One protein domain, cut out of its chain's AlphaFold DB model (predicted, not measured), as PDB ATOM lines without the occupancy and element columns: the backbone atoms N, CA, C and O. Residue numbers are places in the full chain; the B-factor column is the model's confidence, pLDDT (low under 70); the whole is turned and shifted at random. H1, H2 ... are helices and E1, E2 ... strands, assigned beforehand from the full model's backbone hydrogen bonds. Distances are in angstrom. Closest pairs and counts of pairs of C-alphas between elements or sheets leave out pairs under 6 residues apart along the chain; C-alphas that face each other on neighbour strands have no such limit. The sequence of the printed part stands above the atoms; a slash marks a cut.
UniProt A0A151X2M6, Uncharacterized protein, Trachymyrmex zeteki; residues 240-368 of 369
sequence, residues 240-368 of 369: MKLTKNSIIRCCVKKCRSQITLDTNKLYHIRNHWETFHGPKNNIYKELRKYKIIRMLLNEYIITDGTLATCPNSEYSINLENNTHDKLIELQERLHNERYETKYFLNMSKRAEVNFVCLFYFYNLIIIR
ATOM      1  N   MET A 240     121.618 173.067 181.503       89.31
ATOM      2  CA  MET A 240     122.123 171.727 181.234       89.31
ATOM      3  C   MET A 240     123.199 171.343 182.240       89.31
ATOM      4  O   MET A 240     123.801 172.190 182.891       89.31
ATOM      5  N   LYS A 241     123.434 170.039 182.391       88.69
ATOM      6  CA  LYS A 241     124.421 169.520 183.337       88.69
ATOM      7  C   LYS A 241     125.295 168.457 182.692       88.69
ATOM      8  O   LYS A 241     124.773 167.488 182.135       88.69
ATOM      9  N   LEU A 242     126.607 168.617 182.826       84.56
ATOM     10  CA  LEU A 242     127.583 167.600 182.459       84.56
ATOM     11  C   LEU A 242     127.536 166.435 183.459       84.56
ATOM     12  O   LEU A 242     127.461 166.620 184.676       84.56
ATOM     13  N   THR A 243     127.549 165.212 182.941       81.56
ATOM     14  CA  THR A 243     127.608 163.975 183.729       81.56
ATOM     15  C   THR A 243     128.957 163.282 183.536       81.56
ATOM     16  O   THR A 243     129.685 163.597 182.598       81.56
ATOM     17  N   LYS A 244     129.284 162.312 184.403       70.88
ATOM     18  CA  LYS A 244     130.607 161.654 184.482       70.88
ATOM     19  C   LYS A 244     131.103 160.974 183.191       70.88
ATOM     20  O   LYS A 244     132.268 160.609 183.136       70.88
ATOM     21  N   ASN A 245     130.261 160.829 182.167       73.62
ATOM     22  CA  ASN A 245     130.586 160.130 180.920       73.62
ATOM     23  C   ASN A 245     130.637 161.072 179.705       73.62
ATOM     24  O   ASN A 245     130.261 160.659 178.611       73.62
ATOM     25  N   SER A 246     130.992 162.347 179.892       79.69
ATOM     26  CA  SER A 246     130.963 163.355 178.816       79.69
ATOM     27  C   SER A 246     129.587 163.472 178.143       79.69
ATOM     28  O   SER A 246     129.465 163.776 176.962       79.69
ATOM     29  N   ILE A 247     128.519 163.205 178.899       81.69
ATOM     30  CA  ILE A 247     127.137 163.357 178.442       81.69
ATOM     31  C   ILE A 247     126.555 164.588 179.117       81.69
ATOM     32  O   ILE A 247     126.515 164.669 180.350       81.69
ATOM     33  N   ILE A 248     126.047 165.510 178.313       85.38
ATOM     34  CA  ILE A 248     125.310 166.684 178.752       85.38
ATOM     35  C   ILE A 248     123.826 166.341 178.772       85.38
ATOM     36  O   ILE A 248     123.238 165.896 177.780       85.38
ATOM     37  N   ARG A 249     123.204 166.547 179.930       87.06
ATOM     38  CA  ARG A 249     121.778 166.320 180.141       87.06
ATOM     39  C   ARG A 249     121.045 167.650 180.220       87.06
ATOM     40  O   ARG A 249     121.379 168.496 181.047       87.06
ATOM     41  N   CYS A 250     120.002 167.800 179.410       88.69
ATOM     42  CA  CYS A 250     119.084 168.926 179.527       88.69
ATOM     43  C   CYS A 250     118.265 168.814 180.827       88.69
ATOM     44  O   CYS A 250     117.684 167.758 181.101       88.69
ATOM     45  N   CYS A 251     118.200 169.891 181.617       87.19
ATOM     46  CA  CYS A 251     117.455 169.926 182.881       87.19
ATOM     47  C   CYS A 251     116.026 170.484 182.733       87.19
ATOM     48  O   CYS A 251     115.284 170.548 183.713       87.19
ATOM     49  N   VAL A 252     115.600 170.852 181.518       86.44
ATOM     50  CA  VAL A 252     114.232 171.327 181.255       86.44
ATOM     51  C   VAL A 252     113.219 170.195 181.465       86.44
ATOM     52  O   VAL A 252     113.357 169.085 180.941       86.44
ATOM     53  N   LYS A 253     112.156 170.475 182.230       77.38
ATOM     54  CA  LYS A 253     111.114 169.502 182.596       77.38
ATOM     55  C   LYS A 253     110.495 168.875 181.337       77.38
ATOM     56  O   LYS A 253     110.045 169.584 180.446       77.38
ATOM     57  N   LYS A 254     110.423 167.537 181.296       79.75
ATOM     58  CA  LYS A 254     109.969 166.699 180.157       79.75
ATOM     59  C   LYS A 254     110.952 166.575 178.978       79.75
ATOM     60  O   LYS A 254     110.688 165.764 178.093       79.75
ATOM     61  N   CYS A 255     112.098 167.259 178.983       82.62
ATOM     62  CA  CYS A 255     113.174 166.969 178.038       82.62
ATOM     63  C   CYS A 255     113.970 165.744 178.507       82.62
ATOM     64  O   CYS A 255     114.505 165.726 179.614       82.62
ATOM     65  N   ARG A 256     114.042 164.698 177.678       78.62
ATOM     66  CA  ARG A 256     114.890 163.515 177.929       78.62
ATOM     67  C   ARG A 256     116.093 163.435 176.989       78.62
ATOM     68  O   ARG A 256     116.773 162.415 176.959       78.62
ATOM     69  N   SER A 257     116.332 164.483 176.206       78.69
ATOM     70  CA  SER A 257     117.437 164.520 175.255       78.69
ATOM     71  C   SER A 257     118.780 164.603 175.974       78.69
ATOM     72  O   SER A 257     118.920 165.265 177.006       78.69
ATOM     73  N   GLN A 258     119.756 163.918 175.396       82.31
ATOM     74  CA  GLN A 258     121.145 163.898 175.824       82.31
ATOM     75  C   GLN A 258     122.015 164.319 174.647       82.31
ATOM     76  O   GLN A 258     121.691 164.006 173.498       82.31
ATOM     77  N   ILE A 259     123.093 165.031 174.949       81.62
ATOM     78  CA  ILE A 259     124.088 165.487 173.983       81.62
ATOM     79  C   ILE A 259     125.416 164.881 174.422       81.62
ATOM     80  O   ILE A 259     125.770 164.966 175.598       81.62
ATOM     81  N   THR A 260     126.135 164.249 173.505       81.38
ATOM     82  CA  THR A 260     127.524 163.858 173.760       81.38
ATOM     83  C   THR A 260     128.383 165.111 173.650       81.38
ATOM     84  O   THR A 260     128.288 165.817 172.647       81.38
ATOM     85  N   LEU A 261     129.162 165.407 174.689       78.00
ATOM     86  CA  LEU A 261     130.113 166.511 174.681       78.00
ATOM     87  C   LEU A 261     131.207 166.210 173.653       78.00
ATOM     88  O   LEU A 261     131.851 165.164 173.706       78.00
ATOM     89  N   ASP A 262     131.386 167.157 172.747       78.94
ATOM     90  CA  ASP A 262     132.472 167.254 171.785       78.94
ATOM     91  C   ASP A 262     132.962 168.699 171.901       78.94
ATOM     92  O   ASP A 262     132.183 169.626 171.660       78.94
ATOM     93  N   THR A 263     134.194 168.882 172.378       68.06
ATOM     94  CA  THR A 263     134.799 170.197 172.648       68.06
ATOM     95  C   THR A 263     134.831 171.057 171.388       68.06
ATOM     96  O   THR A 263     134.476 172.226 171.420       68.06
ATOM     97  N   ASN A 264     135.020 170.440 170.222       72.25
ATOM     98  CA  ASN A 264     135.025 171.149 168.941       72.25
ATOM     99  C   ASN A 264     133.616 171.518 168.439       72.25
ATOM    100  O   ASN A 264     133.460 172.129 167.379       72.25
ATOM    101  N   LYS A 265     132.561 171.119 169.162       81.31
ATOM    102  CA  LYS A 265     131.158 171.331 168.781       81.31
ATOM    103  C   LYS A 265     130.287 171.767 169.961       81.31
ATOM    104  O   LYS A 265     129.133 171.339 170.081       81.31
ATOM    105  N   LEU A 266     130.786 172.672 170.810       83.94
ATOM    106  CA  LEU A 266     130.013 173.231 171.934       83.94
ATOM    107  C   LEU A 266     128.665 173.839 171.510       83.94
ATOM    108  O   LEU A 266     127.686 173.780 172.262       83.94
ATOM    109  N   TYR A 267     128.554 174.335 170.271       84.88
ATOM    110  CA  TYR A 267     127.298 174.839 169.707       84.88
ATOM    111  C   TYR A 267     126.165 173.796 169.680       84.88
ATOM    112  O   TYR A 267     124.998 174.181 169.650       84.88
ATOM    113  N   HIS A 268     126.447 172.491 169.798       88.25
ATOM    114  CA  HIS A 268     125.414 171.469 170.002       88.25
ATOM    115  C   HIS A 268     124.540 171.742 171.238       88.25
ATOM    116  O   HIS A 268     123.335 171.467 171.219       88.25
ATOM    117  N   ILE A 269     125.120 172.304 172.307       88.25
ATOM    118  CA  ILE A 269     124.400 172.697 173.527       88.25
ATOM    119  C   ILE A 269     123.358 173.765 173.178       88.25
ATOM    120  O   ILE A 269     122.177 173.625 173.509       88.25
ATOM    121  N   ARG A 270     123.774 174.798 172.436       88.44
ATOM    122  CA  ARG A 270     122.884 175.857 171.949       88.44
ATOM    123  C   ARG A 270     121.823 175.307 171.003       88.44
ATOM    124  O   ARG A 270     120.642 175.558 171.220       88.44
ATOM    125  N   ASN A 271     122.205 174.517 170.003       90.88
ATOM    126  CA  ASN A 271     121.273 173.947 169.030       90.88
ATOM    127  C   ASN A 271     120.165 173.143 169.708       90.88
ATOM    128  O   ASN A 271     118.995 173.243 169.329       90.88
ATOM    129  N   HIS A 272     120.506 172.365 170.739       91.00
ATOM    130  CA  HIS A 272     119.504 171.667 171.530       91.00
ATOM    131  C   HIS A 272     118.520 172.643 172.180       91.00
ATOM    132  O   HIS A 272     117.312 172.415 172.121       91.00
ATOM    133  N   TRP A 273     119.007 173.732 172.778       90.69
ATOM    134  CA  TRP A 273     118.129 174.761 173.321       90.69
ATOM    135  C   TRP A 273     117.229 175.363 172.242       90.69
ATOM    136  O   TRP A 273     116.012 175.289 172.379       90.69
ATOM    137  N   GLU A 274     117.793 175.879 171.149       89.88
ATOM    138  CA  GLU A 274     117.047 176.560 170.081       89.88
ATOM    139  C   GLU A 274     115.943 175.672 169.475       89.88
ATOM    140  O   GLU A 274     114.811 176.113 169.264       89.88
ATOM    141  N   THR A 275     116.232 174.384 169.269       89.00
ATOM    142  CA  THR A 275     115.314 173.443 168.604       89.00
ATOM    143  C   THR A 275     114.257 172.828 169.528       89.00
ATOM    144  O   THR A 275     113.172 172.443 169.068       89.00
ATOM    145  N   PHE A 276     114.532 172.716 170.832       88.50
ATOM    146  CA  PHE A 276     113.612 172.087 171.788       88.50
ATOM    147  C   PHE A 276     112.891 173.077 172.701       88.50
ATOM    148  O   PHE A 276     111.715 172.855 172.992       88.50
ATOM    149  N   HIS A 277     113.564 174.149 173.121       89.75
ATOM    150  CA  HIS A 277     113.110 175.033 174.207       89.75
ATOM    151  C   HIS A 277     113.077 176.512 173.822       89.75
ATOM    152  O   HIS A 277     112.345 177.277 174.444       89.75
ATOM    153  N   GLY A 278     113.825 176.914 172.793       86.94
ATOM    154  CA  GLY A 278     113.939 178.291 172.333       86.94
ATOM    155  C   GLY A 278     112.604 178.892 171.876       86.94
ATOM    156  O   GLY A 278     111.638 178.166 171.615       86.94
ATOM    157  N   PRO A 279     112.527 180.224 171.732       86.62
ATOM    158  CA  PRO A 279     111.283 180.930 171.410       86.62
ATOM    159  C   PRO A 279     110.679 180.502 170.063       86.62
ATOM    160  O   PRO A 279     109.461 180.514 169.891       86.62
ATOM    161  N   LYS A 280     111.520 180.064 169.120       89.81
ATOM    162  CA  LYS A 280     111.125 179.612 167.779       89.81
ATOM    163  C   LYS A 280     111.065 178.083 167.639       89.81
ATOM    164  O   LYS A 280     110.894 177.576 166.533       89.81
ATOM    165  N   ASN A 281     111.120 177.325 168.743       88.19
ATOM    166  CA  ASN A 281     111.200 175.855 168.705       88.19
ATOM    167  C   ASN A 281     110.024 175.172 167.974       88.19
ATOM    168  O   ASN A 281     110.154 174.031 167.523       88.19
ATOM    169  N   ASN A 282     108.884 175.862 167.846       87.62
ATOM    170  CA  ASN A 282     107.700 175.356 167.153       87.62
ATOM    171  C   ASN A 282     107.976 174.992 165.689       87.62
ATOM    172  O   ASN A 282     107.382 174.035 165.198       87.62
ATOM    173  N   ILE A 283     108.920 175.676 165.032       88.06
ATOM    174  CA  ILE A 283     109.347 175.377 163.657       88.06
ATOM    175  C   ILE A 283     109.883 173.937 163.544       88.06
ATOM    176  O   ILE A 283     109.651 173.248 162.555       88.06
ATOM    177  N   TYR A 284     110.520 173.431 164.604       85.69
ATOM    178  CA  TYR A 284     111.107 172.090 164.647       85.69
ATOM    179  C   TYR A 284     110.221 171.055 165.339       85.69
ATOM    180  O   TYR A 284     110.618 169.893 165.434       85.69
ATOM    181  N   LYS A 285     109.047 171.432 165.863       84.69
ATOM    182  CA  LYS A 285     108.242 170.587 166.765       84.69
ATOM    183  C   LYS A 285     107.941 169.209 166.176       84.69
ATOM    184  O   LYS A 285     108.122 168.201 166.860       84.69
ATOM    185  N   GLU A 286     107.554 169.175 164.904       81.25
ATOM    186  CA  GLU A 286     107.252 167.940 164.177       81.25
ATOM    187  C   GLU A 286     108.489 167.274 163.567       81.25
ATOM    188  O   GLU A 286     108.434 166.106 163.206       81.25
ATOM    189  N   LEU A 287     109.621 167.971 163.482       80.19
ATOM    190  CA  LEU A 287     110.829 167.495 162.806       80.19
ATOM    191  C   LEU A 287     111.820 166.856 163.784       80.19
ATOM    192  O   LEU A 287     112.430 165.825 163.499       80.19
ATOM    193  N   ARG A 288     111.923 167.403 165.000       77.38
ATOM    194  CA  ARG A 288     112.871 166.968 166.039       77.38
ATOM    195  C   ARG A 288     112.623 165.554 166.573       77.38
ATOM    196  O   ARG A 288     113.469 165.008 167.279       77.38
ATOM    197  N   LYS A 289     111.480 164.939 166.246       78.44
ATOM    198  CA  LYS A 289     111.208 163.518 166.527       78.44
ATOM    199  C   LYS A 289     112.066 162.580 165.667       78.44
ATOM    200  O   LYS A 289     112.383 161.474 166.101       78.44
ATOM    201  N   TYR A 290     112.524 163.036 164.501       80.06
ATOM    202  CA  TYR A 290     113.354 162.248 163.599       80.06
ATOM    203  C   TYR A 290     114.838 162.384 163.954       80.06
ATOM    204  O   TYR A 290     115.390 163.480 164.044       80.06
ATOM    205  N   LYS A 291     115.512 161.247 164.176       78.44
ATOM    206  CA  LYS A 291     116.945 161.221 164.522       78.44
ATOM    207  C   LYS A 291     117.806 161.874 163.439       78.44
ATOM    208  O   LYS A 291     118.691 162.641 163.791       78.44
ATOM    209  N   ILE A 292     117.525 161.612 162.161       76.12
ATOM    210  CA  ILE A 292     118.372 162.121 161.077       76.12
ATOM    211  C   ILE A 292     118.292 163.645 160.952       76.12
ATOM    212  O   ILE A 292     119.327 164.281 160.805       76.12
ATOM    213  N   ILE A 293     117.113 164.253 161.125       81.06
ATOM    214  CA  ILE A 293     116.994 165.721 161.103       81.06
ATOM    215  C   ILE A 293     117.788 166.352 162.250       81.06
ATOM    216  O   ILE A 293     118.463 167.354 162.053       81.06
ATOM    217  N   ARG A 294     117.768 165.747 163.446       82.31
ATOM    218  CA  ARG A 294     118.598 166.222 164.567       82.31
ATOM    219  C   ARG A 294     120.088 166.111 164.273       82.31
ATOM    220  O   ARG A 294     120.834 166.999 164.658       82.31
ATOM    221  N   MET A 295     120.509 165.033 163.613       82.50
ATOM    222  CA  MET A 295     121.901 164.879 163.191       82.50
ATOM    223  C   MET A 295     122.282 165.956 162.175       82.50
ATOM    224  O   MET A 295     123.303 166.592 162.367       82.50
ATOM    225  N   LEU A 296     121.438 166.218 161.172       85.62
ATOM    226  CA  LEU A 296     121.667 167.276 160.186       85.62
ATOM    227  C   LEU A 296     121.770 168.657 160.843       85.62
ATOM    228  O   LEU A 296     122.737 169.367 160.618       85.62
ATOM    229  N   LEU A 297     120.805 169.022 161.691       87.81
ATOM    230  CA  LEU A 297     120.797 170.308 162.397       87.81
ATOM    231  C   LEU A 297     122.017 170.499 163.308       87.81
ATOM    232  O   LEU A 297     122.436 171.626 163.533       87.81
ATOM    233  N   ASN A 298     122.591 169.412 163.827       87.81
ATOM    234  CA  ASN A 298     123.812 169.456 164.626       87.81
ATOM    235  C   ASN A 298     125.084 169.656 163.791       87.81
ATOM    236  O   ASN A 298     126.120 169.949 164.362       87.81
ATOM    237  N   GLU A 299     125.037 169.548 162.465       88.44
ATOM    238  CA  GLU A 299     126.187 169.894 161.616       88.44
ATOM    239  C   GLU A 299     126.267 171.403 161.313       88.44
ATOM    240  O   GLU A 299     127.235 171.853 160.709       88.44
ATOM    241  N   TYR A 300     125.275 172.186 161.752       88.62
ATOM    242  CA  TYR A 300     125.185 173.635 161.553       88.62
ATOM    243  C   TYR A 300     125.072 174.365 162.892       88.62
ATOM    244  O   TYR A 300     124.544 173.824 163.858       88.62
ATOM    245  N   ILE A 301     125.516 175.618 162.963       89.50
ATOM    246  CA  ILE A 301     125.310 176.495 164.121       89.50
ATOM    247  C   ILE A 301     123.934 177.148 163.983       89.50
ATOM    248  O   ILE A 301     123.692 177.860 163.010       89.50
ATOM    249  N   ILE A 302     123.036 176.923 164.948       88.62
ATOM    250  CA  ILE A 302     121.697 177.527 164.949       88.62
ATOM    251  C   ILE A 302     121.692 178.763 165.843       88.62
ATOM    252  O   ILE A 302     121.908 178.673 167.056       88.62
ATOM    253  N   THR A 303     121.392 179.920 165.256       84.38
ATOM    254  CA  THR A 303     121.255 181.193 165.967       84.38
ATOM    255  C   THR A 303     119.852 181.772 165.810       84.38
ATOM    256  O   THR A 303     119.151 181.518 164.831       84.38
ATOM    257  N   ASP A 304     119.404 182.503 166.834       81.62
ATOM    258  CA  ASP A 304     118.089 183.165 166.905       81.62
ATOM    259  C   ASP A 304     116.887 182.240 166.628       81.62
ATOM    260  O   ASP A 304     115.787 182.667 166.272       81.62
ATOM    261  N   GLY A 305     117.100 180.935 166.810       83.56
ATOM    262  CA  GLY A 305     116.128 179.878 166.585       83.56
ATOM    263  C   GLY A 305     115.852 179.530 165.120       83.56
ATOM    264  O   GLY A 305     115.173 178.532 164.880       83.56
ATOM    265  N   THR A 306     116.351 180.284 164.138       88.06
ATOM    266  CA  THR A 306     115.991 180.085 162.721       88.06
ATOM    267  C   THR A 306     117.165 180.122 161.758       88.06
ATOM    268  O   THR A 306     117.088 179.468 160.725       88.06
ATOM    269  N   LEU A 307     118.251 180.830 162.051       89.12
ATOM    270  CA  LEU A 307     119.385 180.919 161.139       89.12
ATOM    271  C   LEU A 307     120.320 179.726 161.360       89.12
ATOM    272  O   LEU A 307     120.809 179.536 162.469       89.12
ATOM    273  N   ALA A 308     120.548 178.923 160.322       90.38
ATOM    274  CA  ALA A 308     121.508 177.825 160.326       90.38
ATOM    275  C   ALA A 308     122.736 178.217 159.501       90.38
ATOM    276  O   ALA A 308     122.616 178.469 158.303       90.38
ATOM    277  N   THR A 309     123.902 178.246 160.140       87.31
ATOM    278  CA  THR A 309     125.175 178.658 159.533       87.31
ATOM    279  C   THR A 309     126.155 177.494 159.523       87.31
ATOM    280  O   THR A 309     126.257 176.763 160.511       87.31
ATOM    281  N   CYS A 310     126.860 177.281 158.412       85.06
ATOM    282  CA  CYS A 310     127.892 176.249 158.346       85.06
ATOM    283  C   CYS A 310     129.078 176.654 159.240       85.06
ATOM    284  O   CYS A 310     129.546 177.783 159.135       85.06
ATOM    285  N   PRO A 311     129.601 175.775 160.111       78.88
ATOM    286  CA  PRO A 311     130.781 176.105 160.910       78.88
ATOM    287  C   PRO A 311     132.053 176.269 160.059       78.88
ATOM    288  O   PRO A 311     132.999 176.908 160.503       78.88
ATOM    289  N   ASN A 312     132.072 175.710 158.842       80.88
ATOM    290  CA  ASN A 312     133.253 175.649 157.976       80.88
ATOM    291  C   ASN A 312     133.154 176.550 156.730       80.88
ATOM    292  O   ASN A 312     134.046 176.514 155.883       80.88
ATOM    293  N   SER A 313     132.071 177.318 156.566       77.06
ATOM    294  CA  SER A 313     131.877 178.213 155.417       77.06
ATOM    295  C   SER A 313     130.989 179.410 155.776       77.06
ATOM    296  O   SER A 313     130.281 179.392 156.776       77.06
ATOM    297  N   GLU A 314     130.986 180.461 154.952       78.12
ATOM    298  CA  GLU A 314     130.126 181.646 155.156       78.12
ATOM    299  C   GLU A 314     128.646 181.394 154.809       78.12
ATOM    300  O   GLU A 314     127.806 182.294 154.870       78.12
ATOM    301  N   TYR A 315     128.302 180.166 154.414       85.19
ATOM    302  CA  TYR A 315     126.945 179.828 154.029       85.19
ATOM    303  C   TYR A 315     126.008 179.834 155.241       85.19
ATOM    304  O   TYR A 315     126.253 179.175 156.256       85.19
ATOM    305  N   SER A 316     124.883 180.533 155.100       86.56
ATOM    306  CA  SER A 316     123.807 180.546 156.083       86.56
ATOM    307  C   SER A 316     122.442 180.529 155.407       86.56
ATOM    308  O   SER A 316     122.254 181.075 154.319       86.56
ATOM    309  N   ILE A 317     121.475 179.892 156.062       90.38
ATOM    310  CA  ILE A 317     120.096 179.819 155.591       90.38
ATOM    311  C   ILE A 317     119.128 180.024 156.749       90.38
ATOM    312  O   ILE A 317     119.259 179.442 157.824       90.38
ATOM    313  N   ASN A 318     118.126 180.873 156.536       90.94
ATOM    314  CA  ASN A 318     117.072 181.096 157.516       90.94
ATOM    315  C   ASN A 318     115.985 180.030 157.351       90.94
ATOM    316  O   ASN A 318     115.298 180.025 156.339       90.94
ATOM    317  N   LEU A 319     115.793 179.171 158.346       88.69
ATOM    318  CA  LEU A 319     114.844 178.055 158.383       88.69
ATOM    319  C   LEU A 319     113.383 178.462 158.654       88.69
ATOM    320  O   LEU A 319     112.499 177.599 158.679       88.69
ATOM    321  N   GLU A 320     113.102 179.751 158.850       84.56
ATOM    322  CA  GLU A 320     111.747 180.289 158.990       84.56
ATOM    323  C   GLU A 320     111.017 180.253 157.641       84.56
ATOM    324  O   GLU A 320     111.533 180.740 156.633       84.56
ATOM    325  N   ASN A 321     109.809 179.681 157.628       77.62
ATOM    326  CA  ASN A 321     108.998 179.398 156.436       77.62
ATOM    327  C   ASN A 321     109.675 178.409 155.457       77.62
ATOM    328  O   ASN A 321     110.847 178.546 155.106       77.62
ATOM    329  N   ASN A 322     108.928 177.398 155.000       78.38
ATOM    330  CA  ASN A 322     109.423 176.318 154.125       78.38
ATOM    331  C   ASN A 322     110.612 175.532 154.710       78.38
ATOM    332  O   ASN A 322     111.543 175.148 154.009       78.38
ATOM    333  N   THR A 323     110.575 175.265 156.020       77.69
ATOM    334  CA  THR A 323     111.639 174.558 156.757       77.69
ATOM    335  C   THR A 323     112.009 173.208 156.138       77.69
ATOM    336  O   THR A 323     113.163 172.810 156.209       77.69
ATOM    337  N   HIS A 324     111.057 172.509 155.512       75.62
ATOM    338  CA  HIS A 324     111.320 171.228 154.850       75.62
ATOM    339  C   HIS A 324     112.264 171.386 153.654       75.62
ATOM    340  O   HIS A 324     113.296 170.722 153.625       75.62
ATOM    341  N   ASP A 325     111.961 172.292 152.723       77.44
ATOM    342  CA  ASP A 325     112.776 172.518 151.522       77.44
ATOM    343  C   ASP A 325     114.183 172.997 151.891       77.44
ATOM    344  O   ASP A 325     115.183 172.546 151.342       77.44
ATOM    345  N   LYS A 326     114.273 173.844 152.918       84.81
ATOM    346  CA  LYS A 326     115.550 174.369 153.408       84.81
ATOM    347  C   LYS A 326     116.412 173.308 154.095       84.81
ATOM    348  O   LYS A 326     117.633 173.371 154.021       84.81
ATOM    349  N   LEU A 327     115.803 172.307 154.738       83.94
ATOM    350  CA  LEU A 327     116.547 171.156 155.262       83.94
ATOM    351  C   LEU A 327     117.106 170.273 154.137       83.94
ATOM    352  O   LEU A 327     118.180 169.704 154.313       83.94
ATOM    353  N   ILE A 328     116.412 170.171 152.997       80.00
ATOM    354  CA  ILE A 328     116.935 169.476 151.809       80.00
ATOM    355  C   ILE A 328     118.166 170.221 151.288       80.00
ATOM    356  O   ILE A 328     119.210 169.604 151.098       80.00
ATOM    357  N   GLU A 329     118.081 171.549 151.165       84.44
ATOM    358  CA  GLU A 329     119.210 172.383 150.729       84.44
ATOM    359  C   GLU A 329     120.431 172.236 151.656       84.44
ATOM    360  O   GLU A 329     121.556 172.046 151.185       84.44
ATOM    361  N   LEU A 330     120.216 172.240 152.979       85.19
ATOM    362  CA  LEU A 330     121.277 171.968 153.955       85.19
ATOM    363  C   LEU A 330     121.918 170.592 153.732       85.19
ATOM    364  O   LEU A 330     123.142 170.466 153.724       85.19
ATOM    365  N   GLN A 331     121.112 169.552 153.526       83.06
ATOM    366  CA  GLN A 331     121.628 168.204 153.309       83.06
ATOM    367  C   GLN A 331     122.471 168.108 152.028       83.06
ATOM    368  O   GLN A 331     123.560 167.531 152.057       83.06
ATOM    369  N   GLU A 332     121.995 168.671 150.918       79.81
ATOM    370  CA  GLU A 332     122.714 168.672 149.640       79.81
ATOM    371  C   GLU A 332     124.063 169.389 149.748       79.81
ATOM    372  O   GLU A 332     125.077 168.899 149.240       79.81
ATOM    373  N   ARG A 333     124.117 170.514 150.471       79.00
ATOM    374  CA  ARG A 333     125.378 171.230 150.700       79.00
ATOM    375  C   ARG A 333     126.354 170.462 151.569       79.00
ATOM    376  O   ARG A 333     127.520 170.366 151.197       79.00
ATOM    377  N   LEU A 334     125.891 169.855 152.660       75.44
ATOM    378  CA  LEU A 334     126.752 169.034 153.511       75.44
ATOM    379  C   LEU A 334     127.397 167.878 152.721       75.44
ATOM    380  O   LEU A 334     128.552 167.524 152.963       75.44
ATOM    381  N   HIS A 335     126.672 167.303 151.757       69.31
ATOM    382  CA  HIS A 335     127.211 166.288 150.849       69.31
ATOM    383  C   HIS A 335     128.267 166.845 149.880       69.31
ATOM    384  O   HIS A 335     129.272 166.176 149.638       69.31
ATOM    385  N   ASN A 336     128.074 168.057 149.357       63.38
ATOM    386  CA  ASN A 336     129.002 168.693 148.419       63.38
ATOM    387  C   ASN A 336     130.270 169.259 149.087       63.38
ATOM    388  O   ASN A 336     131.318 169.308 148.451       63.38
ATOM    389  N   GLU A 337     130.213 169.654 150.360       58.56
ATOM    390  CA  GLU A 337     131.380 170.163 151.101       58.56
ATOM    391  C   GLU A 337     132.295 169.033 151.627       58.56
ATOM    392  O   GLU A 337     133.495 169.232 151.786       58.56
ATOM    393  N   ARG A 338     131.788 167.804 151.821       54.47
ATOM    394  CA  ARG A 338     132.578 166.635 152.280       54.47
ATOM    395  C   ARG A 338     133.341 165.901 151.156       54.47
ATOM    396  O   ARG A 338     133.587 164.693 151.249       54.47
ATOM    397  N   TYR A 339     133.732 166.608 150.093       42.44
ATOM    398  CA  TYR A 339     134.375 166.069 148.882       42.44
ATOM    399  C   TYR A 339     135.848 165.632 149.081       42.44
ATOM    400  O   TYR A 339     136.742 166.035 148.350       42.44
ATOM    401  N   GLU A 340     136.085 164.702 150.008       37.84
ATOM    402  CA  GLU A 340     137.208 163.745 149.961       37.84
ATOM    403  C   GLU A 340     136.743 162.276 149.966       37.84
ATOM    404  O   GLU A 340     137.541 161.348 150.060       37.84
ATOM    405  N   THR A 341     135.449 161.999 149.780       39.28
ATOM    406  CA  THR A 341     134.937 160.614 149.730       39.28
ATOM    407  C   THR A 341     134.317 160.228 148.392       39.28
ATOM    408  O   THR A 341     133.244 159.633 148.315       39.28
ATOM    409  N   LYS A 342     135.086 160.405 147.309       37.25
ATOM    410  CA  LYS A 342     134.823 159.724 146.023       37.25
ATOM    411  C   LYS A 342     134.890 158.183 146.140       37.25
ATOM    412  O   LYS A 342     134.413 157.481 145.255       37.25
ATOM    413  N   TYR A 343     135.417 157.652 147.253       36.06
ATOM    414  CA  TYR A 343     135.518 156.215 147.549       36.06
ATOM    415  C   TYR A 343     134.311 155.597 148.288       36.06
ATOM    416  O   TYR A 343     134.173 154.375 148.280       36.06
ATOM    417  N   PHE A 344     133.395 156.382 148.876       32.94
ATOM    418  CA  PHE A 344     132.234 155.818 149.599       32.94
ATOM    419  C   PHE A 344     131.029 155.487 148.702       32.94
ATOM    420  O   PHE A 344     130.156 154.709 149.096       32.94
ATOM    421  N   LEU A 345     131.022 155.993 147.464       35.38
ATOM    422  CA  LEU A 345     129.957 155.801 146.470       35.38
ATOM    423  C   LEU A 345     129.741 154.341 146.031       35.38
ATOM    424  O   LEU A 345     128.707 154.031 145.440       35.38
ATOM    425  N   ASN A 346     130.659 153.420 146.349       34.44
ATOM    426  CA  ASN A 346     130.474 151.995 146.053       34.44
ATOM    427  C   ASN A 346     129.837 151.183 147.193       34.44
ATOM    428  O   ASN A 346     129.356 150.081 146.942       34.44
ATOM    429  N   MET A 347     129.758 151.715 148.419       32.44
ATOM    430  CA  MET A 347     129.147 151.005 149.556       32.44
ATOM    431  C   MET A 347     127.815 151.599 150.041       32.44
ATOM    432  O   MET A 347     127.081 150.923 150.762       32.44
ATOM    433  N   SER A 348     127.436 152.807 149.614       38.78
ATOM    434  CA  SER A 348     126.215 153.491 150.077       38.78
ATOM    435  C   SER A 348     124.985 153.362 149.167       38.78
ATOM    436  O   SER A 348     123.909 153.810 149.568       38.78
ATOM    437  N   LYS A 349     125.057 152.655 148.028       36.00
ATOM    438  CA  LYS A 349     123.877 152.396 147.167       36.00
ATOM    439  C   LYS A 349     122.728 151.651 147.870       36.00
ATOM    440  O   LYS A 349     121.612 151.653 147.369       36.00
ATOM    441  N   ARG A 350     122.956 151.032 149.038       36.53
ATOM    442  CA  ARG A 350     121.889 150.440 149.877       36.53
ATOM    443  C   ARG A 350     121.328 151.383 150.952       36.53
ATOM    444  O   ARG A 350     120.242 151.121 151.458       36.53
ATOM    445  N   ALA A 351     122.029 152.461 151.304       38.06
ATOM    446  CA  ALA A 351     121.597 153.413 152.333       38.06
ATOM    447  C   ALA A 351     120.850 154.621 151.738       38.06
ATOM    448  O   ALA A 351     119.864 155.066 152.324       38.06
ATOM    449  N   GLU A 352     121.240 155.083 150.545       38.34
ATOM    450  CA  GLU A 352     120.519 156.132 149.801       38.34
ATOM    451  C   GLU A 352     119.100 155.702 149.425       38.34
ATOM    452  O   GLU A 352     118.161 156.487 149.556       38.34
ATOM    453  N   VAL A 353     118.916 154.427 149.067       41.06
ATOM    454  CA  VAL A 353     117.589 153.869 148.777       41.06
ATOM    455  C   VAL A 353     116.681 153.966 150.006       41.06
ATOM    456  O   VAL A 353     115.517 154.307 149.866       41.06
ATOM    457  N   ASN A 354     117.194 153.792 151.226       39.62
ATOM    458  CA  ASN A 354     116.360 153.900 152.428       39.62
ATOM    459  C   ASN A 354     116.018 155.346 152.810       39.62
ATOM    460  O   ASN A 354     114.938 155.577 153.352       39.62
ATOM    461  N   PHE A 355     116.890 156.317 152.527       43.44
ATOM    462  CA  PHE A 355     116.651 157.713 152.904       43.44
ATOM    463  C   PHE A 355     115.774 158.454 151.886       43.44
ATOM    464  O   PHE A 355     114.811 159.118 152.271       43.44
ATOM    465  N   VAL A 356     116.033 158.250 150.590       43.59
ATOM    466  CA  VAL A 356     115.192 158.782 149.510       43.59
ATOM    467  C   VAL A 356     113.822 158.107 149.525       43.59
ATOM    468  O   VAL A 356     112.822 158.807 149.402       43.59
ATOM    469  N   CYS A 357     113.717 156.794 149.790       40.56
ATOM    470  CA  CYS A 357     112.406 156.154 149.939       40.56
ATOM    471  C   CYS A 357     111.619 156.705 151.135       40.56
ATOM    472  O   CYS A 357     110.429 156.959 150.983       40.56
ATOM    473  N   LEU A 358     112.239 156.958 152.294       43.47
ATOM    474  CA  LEU A 358     111.534 157.546 153.445       43.47
ATOM    475  C   LEU A 358     110.990 158.952 153.145       43.47
ATOM    476  O   LEU A 358     109.883 159.275 153.574       43.47
ATOM    477  N   PHE A 359     111.721 159.752 152.366       45.72
ATOM    478  CA  PHE A 359     111.287 161.088 151.949       45.72
ATOM    479  C   PHE A 359     110.209 161.038 150.847       45.72
ATOM    480  O   PHE A 359     109.218 161.766 150.900       45.72
ATOM    481  N   TYR A 360     110.333 160.110 149.891       43.09
ATOM    482  CA  TYR A 360     109.363 159.914 148.807       43.09
ATOM    483  C   TYR A 360     108.032 159.315 149.303       43.09
ATOM    484  O   TYR A 360     106.959 159.738 148.869       43.09
ATOM    485  N   PHE A 361     108.069 158.384 150.268       41.75
ATOM    486  CA  PHE A 361     106.863 157.831 150.898       41.75
ATOM    487  C   PHE A 361     106.108 158.877 151.729       41.75
ATOM    488  O   PHE A 361     104.879 158.840 151.772       41.75
ATOM    489  N   TYR A 362     106.807 159.839 152.340       41.00
ATOM    490  CA  TYR A 362     106.164 160.917 153.100       41.00
ATOM    491  C   TYR A 362     105.416 161.902 152.181       41.00
ATOM    492  O   TYR A 362     104.290 162.292 152.491       41.00
ATOM    493  N   ASN A 363     105.975 162.215 151.005       40.81
ATOM    494  CA  ASN A 363     105.308 163.044 149.991       40.81
ATOM    495  C   ASN A 363     104.075 162.359 149.367       40.81
ATOM    496  O   ASN A 363     103.065 163.015 149.122       40.81
ATOM    497  N   LEU A 364     104.092 161.033 149.182       38.72
ATOM    498  CA  LEU A 364     102.934 160.288 148.663       38.72
ATOM    499  C   LEU A 364     101.751 160.202 149.647       38.72
ATOM    500  O   LEU A 364     100.609 160.064 149.212       38.72
ATOM    501  N   ILE A 365     102.003 160.288 150.956       41.00
ATOM    502  CA  ILE A 365     100.957 160.217 151.991       41.00
ATOM    503  C   ILE A 365     100.275 161.579 152.202       41.00
ATOM    504  O   ILE A 365      99.082 161.614 152.497       41.00
ATOM    505  N   ILE A 366     100.992 162.691 152.010       39.38
ATOM    506  CA  ILE A 366     100.439 164.048 152.169       39.38
ATOM    507  C   ILE A 366      99.634 164.496 150.939       39.38
ATOM    508  O   ILE A 366      98.700 165.269 151.087       39.38
ATOM    509  N   ILE A 367      99.905 163.961 149.743       41.16
ATOM    510  CA  ILE A 367      99.145 164.297 148.521       41.16
ATOM    511  C   ILE A 367      97.826 163.487 148.400       41.16
ATOM    512  O   ILE A 367      97.009 163.748 147.520       41.16
ATOM    513  N   ARG A 368      97.569 162.509 149.284       33.84
ATOM    514  CA  ARG A 368      96.350 161.664 149.276       33.84
ATOM    515  C   ARG A 368      95.442 161.809 150.510       33.84
ATOM    516  O   ARG A 368      94.579 160.959 150.730       33.84
TER     517      ARG A 368
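This is residues 240 to 368 of the 369 residues of an uncharacterized protein of Trachymyrmex zeteki (UniProt A0A151X2M6). What does the model look like? Two small three-stranded sheets, E1 E2 E3 and E4 E5 E6, have helix H1 between them; H3 is nearest to the mean of the C-alphas, H4 is at the edge of the second sheet, and H5, after a long loop, has nearly its whole length standing free. What is it made of? The 129 printed residues have six named strands and five named helices, in the order E1 E2 E3 H1 H2 H3 E4 E5 E6 H4 H5, and the class is mixed; each sheet is an antiparallel meander, each strand the neighbour of the one before. The whole is compact, with a radius of gyration of the C-alphas of 16.0 A and spans of 40 by 40 by 29 A.

Where do the strands run? E1 is residues 240 to 243, from C-alpha 240 at (122.123, 171.727, 181.234); E2 is 247 to 250 and E3 258 to 260. E4 is 301 to 303, E5 307 to 309 and E6 316 to 318. Where are the helices? H1 is 267 to 276, 14.1 A long; H2 is 281 to 284 and H3 291 to 297. H4 is 323 to 337, 21.0 A, and H5 is 352 to 366, 21.7 A, ending at C-alpha 366 at (100.439, 164.048, 152.169).

How do the strands pair? N 241 and O 249 are 2.9 A apart in the hairpin E1 and E2, and N 248 and O 259 2.8 A in the hairpin E2 and E3. N 301 and O 309 are 2.8 A apart in the hairpin E4 and E5, and N 308 and O 317 2.9 A in the hairpin E5 and E6. What does H1 meet? It is on the sheet E1 E2 E3 at a height of 9.9 A, over E2 and only just slantwise to the strands, at 30.2 degrees on the local plane. It only grazes the sheet E4 E5 E6, the closest C-alphas of H1 and E4 being those of Asn 271 and Ile 302, 5.4 A apart. It touches H2 only at the corner, the closest C-alphas being those of Thr 275 and Asn 281, 4.8 A. And the other helices? H3 and H4 only just touch, with 3 pairs of C-alphas within 8 A, the closest those of Leu 296 and Gln 331, 6.9 A, about perpendicular at 74 degrees; H4 touches H3 with residues 327 to 331 alone, and only grazes the sheet E4 E5 E6 with its residues 326 to 330. H4 and H5 are apart. Every O i to N i+4 pair is within hydrogen-bond range in H1, H3, H4 and H5; H2 is too short for one.

How far does it reach? The two C-alphas farthest apart, those of Lys 244 and Arg 368, are 49.1 A apart; the printed part has no cut. Which link is long? H4 to H5, with 14 residues. Where is confidence low? Residue 263 and residues 335 to 368 are under 70.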